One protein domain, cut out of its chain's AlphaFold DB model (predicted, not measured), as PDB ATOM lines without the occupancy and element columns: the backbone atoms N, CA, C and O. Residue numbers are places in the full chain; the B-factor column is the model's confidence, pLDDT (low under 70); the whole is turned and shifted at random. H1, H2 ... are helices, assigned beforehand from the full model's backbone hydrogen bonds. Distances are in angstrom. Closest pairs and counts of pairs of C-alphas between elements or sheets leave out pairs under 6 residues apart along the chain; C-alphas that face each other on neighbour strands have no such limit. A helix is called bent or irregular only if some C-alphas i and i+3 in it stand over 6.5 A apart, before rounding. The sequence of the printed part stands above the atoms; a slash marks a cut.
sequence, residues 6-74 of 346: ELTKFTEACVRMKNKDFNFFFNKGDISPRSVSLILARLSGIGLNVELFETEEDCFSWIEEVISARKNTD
ATOM      1  N   GLU A   6     108.786 114.107  96.674       72.81
ATOM      2  CA  GLU A   6     108.068 114.445  97.904       72.81
ATOM      3  C   GLU A   6     108.411 113.496  99.060       72.81
ATOM      4  O   GLU A   6     108.744 113.961 100.151       72.81
ATOM      5  N   LEU A   7     108.428 112.180  98.815       78.44
ATOM      6  CA  LEU A   7     108.759 111.182  99.837       78.44
ATOM      7  C   LEU A   7     110.219 111.311 100.293       78.44
ATOM      8  O   LEU A   7     110.514 111.207 101.481       78.44
ATOM      9  N   THR A   8     111.128 111.622  99.368       79.94
ATOM     10  CA  THR A   8     112.555 111.819  99.680       79.94
ATOM     11  C   THR A   8     112.759 113.034 100.593       79.94
ATOM     12  O   THR A   8     113.411 112.934 101.631       79.94
ATOM     13  N   LYS A   9     112.117 114.169 100.281       80.69
ATOM     14  CA  LYS A   9     112.157 115.372 101.132       80.69
ATOM     15  C   LYS A   9     111.555 115.123 102.515       80.69
ATOM     16  O   LYS A   9     112.095 115.597 103.513       80.69
ATOM     17  N   PHE A  10     110.457 114.372 102.585       83.00
ATOM     18  CA  PHE A  10     109.814 114.034 103.854       83.00
ATOM     19  C   PHE A  10     110.678 113.092 104.709       83.00
ATOM     20  O   PHE A  10     110.787 113.272 105.922       83.00
ATOM     21  N   THR A  11     111.362 112.142 104.069       84.00
ATOM     22  CA  THR A  11     112.337 111.243 104.706       84.00
ATOM     23  C   THR A  11     113.468 112.039 105.350       84.00
ATOM     24  O   THR A  11     113.742 111.884 106.540       84.00
ATOM     25  N   GLU A  12     114.070 112.971 104.610       83.50
ATOM     26  CA  GLU A  12     115.122 113.841 105.144       83.50
ATOM     27  C   GLU A  12     114.636 114.731 106.294       83.50
ATOM     28  O   GLU A  12     115.394 114.995 107.232       83.50
ATOM     29  N   ALA A  13     113.385 115.201 106.240       81.50
ATOM     30  CA  ALA A  13     112.783 115.970 107.322       81.50
ATOM     31  C   ALA A  13     112.629 115.119 108.591       81.50
ATOM     32  O   ALA A  13     112.968 115.590 109.675       81.50
ATOM     33  N   CYS A  14     112.194 113.860 108.457       85.25
ATOM     34  CA  CYS A  14     112.078 112.908 109.564       85.25
ATOM     35  C   CYS A  14     113.436 112.585 110.192       85.25
ATOM     36  O   CYS A  14     113.576 112.637 111.413       85.25
ATOM     37  N   VAL A  15     114.458 112.328 109.372       85.00
ATOM     38  CA  VAL A  15     115.818 112.043 109.856       85.00
ATOM     39  C   VAL A  15     116.424 113.253 110.575       85.00
ATOM     40  O   VAL A  15     117.200 113.068 111.507       85.00
ATOM     41  N   ARG A  16     116.062 114.491 110.213       81.75
ATOM     42  CA  ARG A  16     116.556 115.724 110.861       81.75
ATOM     43  C   ARG A  16     115.736 116.187 112.072       81.75
ATOM     44  O   ARG A  16     116.067 117.217 112.662       81.75
ATOM     45  N   MET A  17     114.686 115.460 112.465       83.44
ATOM     46  CA  MET A  17     113.886 115.807 113.645       83.44
ATOM     47  C   MET A  17     114.715 115.760 114.932       83.44
ATOM     48  O   MET A  17     115.646 114.968 115.079       83.44
ATOM     49  N   LYS A  18     114.339 116.592 115.911       82.25
ATOM     50  CA  LYS A  18     114.923 116.529 117.255       82.25
ATOM     51  C   LYS A  18     114.594 115.181 117.896       82.25
ATOM     52  O   LYS A  18     113.484 114.684 117.739       82.25
ATOM     53  N   ASN A  19     115.502 114.645 118.715       76.62
ATOM     54  CA  ASN A  19     115.343 113.328 119.352       76.62
ATOM     55  C   ASN A  19     114.016 113.148 120.108       76.62
ATOM     56  O   ASN A  19     113.433 112.066 120.087       76.62
ATOM     57  N   LYS A  20     113.508 114.200 120.762       75.25
ATOM     58  CA  LYS A  20     112.216 114.148 121.462       75.25
ATOM     59  C   LYS A  20     111.044 113.950 120.496       75.25
ATOM     60  O   LYS A  20     110.160 113.144 120.777       75.25
ATOM     61  N   ASP A  21     111.073 114.648 119.367       75.81
ATOM     62  CA  ASP A  21     110.031 114.578 118.346       75.81
ATOM     63  C   ASP A  21     110.145 113.263 117.576       75.81
ATOM     64  O   ASP A  21     109.155 112.556 117.430       75.81
ATOM     65  N   PHE A  22     111.359 112.854 117.204       83.56
ATOM     66  CA  PHE A  22     111.599 111.564 116.560       83.56
ATOM     67  C   PHE A  22     111.089 110.398 117.419       83.56
ATOM     68  O   PHE A  22     110.321 109.568 116.945       83.56
ATOM     69  N   ASN A  23     111.418 110.372 118.715       81.88
ATOM     70  CA  ASN A  23     110.933 109.331 119.626       81.88
ATOM     71  C   ASN A  23     109.410 109.338 119.795       81.88
ATOM     72  O   ASN A  23     108.817 108.281 120.018       81.88
ATOM     73  N   PHE A  24     108.776 110.507 119.694       80.94
ATOM     74  CA  PHE A  24     107.324 110.628 119.714       80.94
ATOM     75  C   PHE A  24     106.700 110.109 118.413       80.94
ATOM     76  O   PHE A  24     105.807 109.266 118.461       80.94
ATOM     77  N   PHE A  25     107.176 110.553 117.251       79.75
ATOM     78  CA  PHE A  25     106.608 110.168 115.958       79.75
ATOM     79  C   PHE A  25     106.891 108.707 115.606       79.75
ATOM     80  O   PHE A  25     105.966 107.998 115.228       79.75
ATOM     81  N   PHE A  26     108.114 108.227 115.838       85.31
ATOM     82  CA  PHE A  26     108.570 106.870 115.509       85.31
ATOM     83  C   PHE A  26     108.464 105.882 116.679       85.31
ATOM     84  O   PHE A  26     109.090 104.829 116.658       85.31
ATOM     85  N   ASN A  27     107.706 106.218 117.728       82.69
ATOM     86  CA  ASN A  27     107.467 105.364 118.898       82.69
ATOM     87  C   ASN A  27     108.748 104.716 119.475       82.69
ATOM     88  O   ASN A  27     108.810 103.507 119.688       82.69
ATOM     89  N   LYS A  28     109.795 105.522 119.694       78.81
ATOM     90  CA  LYS A  28     111.134 105.071 120.135       78.81
ATOM     91  C   LYS A  28     111.793 104.011 119.226       78.81
ATOM     92  O   LYS A  28     112.652 103.263 119.681       78.81
ATOM     93  N   GLY A  29     111.408 103.953 117.953       72.12
ATOM     94  CA  GLY A  29     111.927 103.000 116.974       72.12
ATOM     95  C   GLY A  29     111.307 101.602 117.056       72.12
ATOM     96  O   GLY A  29     111.917 100.656 116.562       72.12
ATOM     97  N   ASP A  30     110.139 101.450 117.690       74.75
ATOM     98  CA  ASP A  30     109.386 100.192 117.694       74.75
ATOM     99  C   ASP A  30     108.682  99.975 116.345       74.75
ATOM    100  O   ASP A  30     107.769 100.716 115.976       74.75
ATOM    101  N   ILE A  31     109.108  98.929 115.638       73.31
ATOM    102  CA  ILE A  31     108.627  98.532 114.306       73.31
ATOM    103  C   ILE A  31     107.584  97.404 114.351       73.31
ATOM    104  O   ILE A  31     107.263  96.809 113.326       73.31
ATOM    105  N   SER A  32     107.025  97.082 115.524       74.12
ATOM    106  CA  SER A  32     105.936  96.106 115.604       74.12
ATOM    107  C   SER A  32     104.714  96.551 114.776       74.12
ATOM    108  O   SER A  32     104.453  97.753 114.663       74.12
ATOM    109  N   PRO A  33     103.896  95.619 114.246       65.75
ATOM    110  CA  PRO A  33     102.753  95.969 113.396       65.75
ATOM    111  C   PRO A  33     101.778  96.978 114.024       65.75
ATOM    112  O   PRO A  33     101.264  97.863 113.348       65.75
ATOM    113  N   ARG A  34     101.565  96.896 115.347       67.56
ATOM    114  CA  ARG A  34     100.736  97.854 116.103       67.56
ATOM    115  C   ARG A  34     101.380  99.240 116.201       67.56
ATOM    116  O   ARG A  34     100.668 100.243 116.189       67.56
ATOM    117  N   SER A  35     102.703  99.293 116.315       74.31
ATOM    118  CA  SER A  35     103.460 100.540 116.392       74.31
ATOM    119  C   SER A  35     103.555 101.222 115.034       74.31
ATOM    120  O   SER A  35     103.416 102.437 114.975       74.31
ATOM    121  N   VAL A  36     103.643 100.474 113.935       75.94
ATOM    122  CA  VAL A  36     103.654 101.047 112.582       75.94
ATOM    123  C   VAL A  36     102.358 101.782 112.244       75.94
ATOM    124  O   VAL A  36     102.418 102.918 111.774       75.94
ATOM    125  N   SER A  37     101.187 101.235 112.587       74.06
ATOM    126  CA  SER A  37      99.918 101.960 112.407       74.06
ATOM    127  C   SER A  37      99.877 103.278 113.194       74.06
ATOM    128  O   SER A  37      99.358 104.286 112.712       74.06
ATOM    129  N   LEU A  38     100.456 103.296 114.399       76.81
ATOM    130  CA  LEU A  38     100.546 104.491 115.238       76.81
ATOM    131  C   LEU A  38     101.539 105.521 114.677       76.81
ATOM    132  O   LEU A  38     101.254 106.719 114.706       76.81
ATOM    133  N   ILE A  39     102.684 105.066 114.165       83.38
ATOM    134  CA  ILE A  39     103.703 105.907 113.525       83.38
ATOM    135  C   ILE A  39     103.104 106.587 112.292       83.38
ATOM    136  O   ILE A  39     103.168 107.810 112.181       83.38
ATOM    137  N   LEU A  40     102.429 105.828 111.423       81.25
ATOM    138  CA  LEU A  40     101.769 106.364 110.230       81.25
ATOM    139  C   LEU A  40     100.706 107.406 110.587       81.25
ATOM    140  O   LEU A  40     100.735 108.509 110.050       81.25
ATOM    141  N   ALA A  41      99.835 107.118 111.560       75.50
ATOM    142  CA  ALA A  41      98.817 108.071 112.005       75.50
ATOM    143  C   ALA A  41      99.423 109.398 112.502       75.50
ATOM    144  O   ALA A  41      98.888 110.476 112.234       75.50
ATOM    145  N   ARG A  42     100.559 109.339 113.208       81.50
ATOM    146  CA  ARG A  42     101.259 110.536 113.697       81.50
ATOM    147  C   ARG A  42     101.951 111.297 112.567       81.50
ATOM    148  O   ARG A  42     101.872 112.523 112.538       81.50
ATOM    149  N   LEU A  43     102.600 110.591 111.642       81.94
ATOM    150  CA  LEU A  43     103.299 111.194 110.507       81.94
ATOM    151  C   LEU A  43     102.325 111.822 109.499       81.94
ATOM    152  O   LEU A  43     102.605 112.895 108.969       81.94
ATOM    153  N   SER A  44     101.142 111.237 109.300       78.50
ATOM    154  CA  SER A  44     100.076 111.859 108.505       78.50
ATOM    155  C   SER A  44      99.605 113.182 109.108       78.50
ATOM    156  O   SER A  44      99.324 114.127 108.375       78.50
ATOM    157  N   GLY A  45      99.620 113.304 110.440       72.38
ATOM    158  CA  GLY A  45      99.320 114.553 111.146       72.38
ATOM    159  C   GLY A  45     100.314 115.695 110.890       72.38
ATOM    160  O   GLY A  45      99.981 116.851 111.143       72.38
ATOM    161  N   ILE A  46     101.508 115.395 110.368       76.50
ATOM    162  CA  ILE A  46     102.535 116.383 109.999       76.50
ATOM    163  C   ILE A  46     102.823 116.411 108.489       76.50
ATOM    164  O   ILE A  46     103.797 117.029 108.062       76.50
ATOM    165  N   GLY A  47     101.964 115.777 107.681       72.81
ATOM    166  CA  GLY A  47     101.982 115.898 106.221       72.81
ATOM    167  C   GLY A  47     102.476 114.677 105.441       72.81
ATOM    168  O   GLY A  47     102.684 114.809 104.237       72.81
ATOM    169  N   LEU A  48     102.646 113.500 106.061       80.44
ATOM    170  CA  LEU A  48     102.897 112.267 105.303       80.44
ATOM    171  C   LEU A  48     101.638 111.864 104.523       80.44
ATOM    172  O   LEU A  48     100.635 111.464 105.124       80.44
ATOM    173  N   ASN A  49     101.707 111.917 103.191       77.81
ATOM    174  CA  ASN A  49     100.677 111.338 102.337       77.81
ATOM    175  C   ASN A  49     100.903 109.823 102.208       77.81
ATOM    176  O   ASN A  49     101.876 109.382 101.601       77.81
ATOM    177  N   VAL A  50      99.996 109.032 102.784       68.62
ATOM    178  CA  VAL A  50     100.070 107.561 102.781       68.62
ATOM    179  C   VAL A  50      99.800 106.982 101.383       68.62
ATOM    180  O   VAL A  50     100.209 105.865 101.098       68.62
ATOM    181  N   GLU A  51      99.203 107.759 100.472       71.56
ATOM    182  CA  GLU A  51      99.013 107.375  99.062       71.56
ATOM    183  C   GLU A  51     100.332 107.321  98.268       71.56
ATOM    184  O   GLU A  51     100.345 106.870  97.126       71.56
ATOM    185  N   LEU A  52     101.452 107.762  98.859       69.38
ATOM    186  CA  LEU A  52     102.793 107.617  98.280       69.38
ATOM    187  C   LEU A  52     103.338 106.179  98.371       69.38
ATOM    188  O   LEU A  52     104.392 105.902  97.795       69.38
ATOM    189  N   PHE A  53     102.644 105.285  99.080       77.19
ATOM    190  CA  PHE A  53     103.005 103.879  99.232       77.19
ATOM    191  C   PHE A  53     101.994 102.997  98.493       77.19
ATOM    192  O   PHE A  53     100.787 103.112  98.703       77.19
ATOM    193  N   GLU A  54     102.484 102.119  97.615       68.81
ATOM    194  CA  GLU A  54     101.631 101.226  96.817       68.81
ATOM    195  C   GLU A  54     101.148 100.025  97.642       68.81
ATOM    196  O   GLU A  54     100.048  99.514  97.421       68.81
ATOM    197  N   THR A  55     101.950  99.594  98.616       72.50
ATOM    198  CA  THR A  55     101.656  98.456  99.487       72.50
ATOM    199  C   THR A  55     101.958  98.763 100.954       72.50
ATOM    200  O   THR A  55     102.709  99.680 101.286       72.50
ATOM    201  N   GLU A  56     101.388  97.968 101.866       65.62
ATOM    202  CA  GLU A  56     101.746  98.048 103.289       65.62
ATOM    203  C   GLU A  56     103.231  97.719 103.510       65.62
ATOM    204  O   GLU A  56     103.887  98.368 104.319       65.62
ATOM    205  N   GLU A  57     103.788  96.777 102.749       74.06
ATOM    206  CA  GLU A  57     105.198  96.374 102.827       74.06
ATOM    207  C   GLU A  57     106.158  97.518 102.448       74.06
ATOM    208  O   GLU A  57     107.214  97.671 103.069       74.06
ATOM    209  N   ASP A  58     105.752  98.399 101.527       74.38
ATOM    210  CA  ASP A  58     106.485  99.627 101.197       74.38
ATOM    211  C   ASP A  58     106.506 100.622 102.374       74.38
ATOM    212  O   ASP A  58     107.535 101.249 102.637       74.38
ATOM    213  N   CYS A  59     105.398 100.753 103.120       75.56
ATOM    214  CA  CYS A  59     105.336 101.589 104.326       75.56
ATOM    215  C   CYS A  59     106.275 101.069 105.420       75.56
ATOM    216  O   CYS A  59     106.992 101.852 106.046       75.56
ATOM    217  N   PHE A  60     106.257  99.754 105.662       78.19
ATOM    218  CA  PHE A  60     107.128  99.113 106.650       78.19
ATOM    219  C   PHE A  60     108.601  99.306 106.282       78.19
ATOM    220  O   PHE A  60     109.371  99.808 107.102       78.19
ATOM    221  N   SER A  61     108.958  99.002 105.032       81.44
ATOM    222  CA  SER A  61     110.323  99.146 104.517       81.44
ATOM    223  C   SER A  61     110.833 100.586 104.646       81.44
ATOM    224  O   SER A  61     111.962 100.817 105.073       81.44
ATOM    225  N   TRP A  62     109.981 101.573 104.356       87.50
ATOM    226  CA  TRP A  62     110.333 102.985 104.484       87.50
ATOM    227  C   TRP A  62     110.533 103.438 105.939       87.50
ATOM    228  O   TRP A  62     111.479 104.167 106.239       87.50
ATOM    229  N   ILE A  63     109.679 103.002 106.872       86.19
ATOM    230  CA  ILE A  63     109.839 103.324 108.303       86.19
ATOM    231  C   ILE A  63     111.145 102.731 108.841       86.19
ATOM    232  O   ILE A  63     111.872 103.403 109.579       86.19
ATOM    233  N   GLU A  64     111.469 101.495 108.455       83.38
ATOM    234  CA  GLU A  64     112.737 100.854 108.805       83.38
ATOM    235  C   GLU A  64     113.941 101.606 108.233       83.38
ATOM    236  O   GLU A  64     114.935 101.803 108.941       83.38
ATOM    237  N   GLU A  65     113.844 102.088 106.993       86.31
ATOM    238  CA  GLU A  65     114.877 102.901 106.350       86.31
ATOM    239  C   GLU A  65     115.109 104.217 107.108       86.31
ATOM    240  O   GLU A  65     116.251 104.545 107.433       86.31
ATOM    241  N   VAL A  66     114.044 104.933 107.485       86.50
ATOM    242  CA  VAL A  66     114.131 106.195 108.245       86.50
ATOM    243  C   VAL A  66     114.775 105.975 109.620       86.50
ATOM    244  O   VAL A  66     115.648 106.744 110.036       86.50
ATOM    245  N   ILE A  67     114.375 104.915 110.333       85.44
ATOM    246  CA  ILE A  67     114.932 104.570 111.650       85.44
ATOM    247  C   ILE A  67     116.409 104.175 111.531       85.44
ATOM    248  O   ILE A  67     117.226 104.583 112.361       85.44
ATOM    249  N   SER A  68     116.766 103.411 110.501       83.94
ATOM    250  CA  SER A  68     118.143 102.974 110.257       83.94
ATOM    251  C   SER A  68     119.044 104.141 109.851       83.94
ATOM    252  O   SER A  68     120.134 104.299 110.401       83.94
ATOM    253  N   ALA A  69     118.562 105.019 108.966       82.44
ATOM    254  CA  ALA A  69     119.252 106.244 108.577       82.44
ATOM    255  C   ALA A  69     119.515 107.146 109.791       82.44
ATOM    256  O   ALA A  69     120.634 107.629 109.960       82.44
ATOM    257  N   ARG A  70     118.527 107.296 110.689       79.69
ATOM    258  CA  ARG A  70     118.675 108.082 111.922       79.69
ATOM    259  C   ARG A  70     119.744 107.508 112.858       79.69
ATOM    260  O   ARG A  70     120.603 108.257 113.324       79.69
ATOM    261  N   LYS A  71     119.734 106.190 113.088       78.31
ATOM    262  CA  LYS A  71     120.745 105.501 113.915       78.31
ATOM    263  C   LYS A  71     122.161 105.679 113.362       78.31
ATOM    264  O   LYS A  71     123.094 105.855 114.138       78.31
ATOM    265  N   ASN A  72     122.311 105.693 112.039       69.12
ATOM    266  CA  ASN A  72     123.599 105.923 111.386       69.12
ATOM    267  C   ASN A  72     124.056 107.393 111.473       69.12
ATOM    268  O   ASN A  72     125.254 107.645 111.571       69.12
ATOM    269  N   THR A  73     123.133 108.365 111.505       62.88
ATOM    270  CA  THR A  73     123.466 109.782 111.762       62.88
ATOM    271  C   THR A  73     123.822 110.087 113.219       62.88
ATOM    272  O   THR A  73     124.703 110.910 113.444       62.88
ATOM    273  N   ASP A  74     123.212 109.414 114.204       54.09
ATOM    274  CA  ASP A  74     123.546 109.579 115.635       54.09
ATOM    275  C   ASP A  74     124.916 108.955 116.009       54.09
ATOM    276  O   ASP A  74     125.450 109.222 117.084       54.09
TER     277      ASP A  74
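AT A GLANCE: This is residues 6 to 74 of the 346 residues of an uncharacterized protein of Legionella pneumophila subsp. pascullei (UniProt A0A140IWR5). One long helix, H4, lies across three shorter ones, H1, H2 and H3, which follow each other in an arc over one side of it. H1 meets the later part of H4 at a slant, H3 crosses the earlier part of H4 at nearly a right angle, and H2 sits between H1 and H3 without reaching H4; contacts between the helices are few. The printed part has 69 residues, with four named helices in the order H1, H2, H3, H4 and no named strand, and its class is all helix. The whole is compact, with a radius of gyration of the C-alphas of 10.9 A, and rounded, its C-alphas spanning 30 by 26 by 21 A.

IN THESE COORDINATES: H1 is residues 6 to 15, 14.4 A from first to last C-alpha, and begins at C-alpha 6 at (108.068, 114.445, 97.904). A tight link of 3 residues leads to H2, residues 19 to 25. A short link of 7 residues then leads to H3, residues 33 to 44, 16.8 A long, with C-alpha 33 at (102.753, 95.969, 113.396). After a long link of 11 residues comes H4, residues 56 to 73, 26.1 A long, which ends at C-alpha 73 at (123.466, 109.782, 111.762). No helix is bent or irregular.

HOW THE PARTS SIT: H1 and H2 are close but not clearly touching; their closest C-alphas, those of Cys 14 and Phe 22, are 7.1 A apart. They run opposite ways at a steep tilt of 49 degrees. H1 touches H4, which does so with residues 66 to 70 alone; the closest C-alphas of the two, those of Val 15 and Arg 70, are 5.3 A apart. These two run the same way at a steep tilt of 43 degrees. H2 and H3 only just touch, with 3 pairs of C-alphas within 8 A, and H3 does so with residues 39 to 43 alone. Their closest C-alphas, those of Phe 25 and Ile 39, are 5.7 A apart, and their lines are about perpendicular, at 76 degrees. H3 and H4 are close but not clearly touching, about perpendicular at 79 degrees, with the closest C-alphas, those of Val 36 and Phe 60, 7.1 A apart. H1 and H3 are apart, and so are H2 and H4. In H1, H2 and H4 every O i to N i+4 pair is within hydrogen-bond range; in H3 it is 7 of 8.

THE WHOLE: The two C-alphas farthest apart, those of Glu 54 and Asp 74, are 30.1 A apart. The printed part has no cut, and its one long link is that from H3 to H4. The mean pLDDT of the printed part is 77.6; residues 33 to 34, 50, 52, 54, 56 and 72 to 74 are under 70.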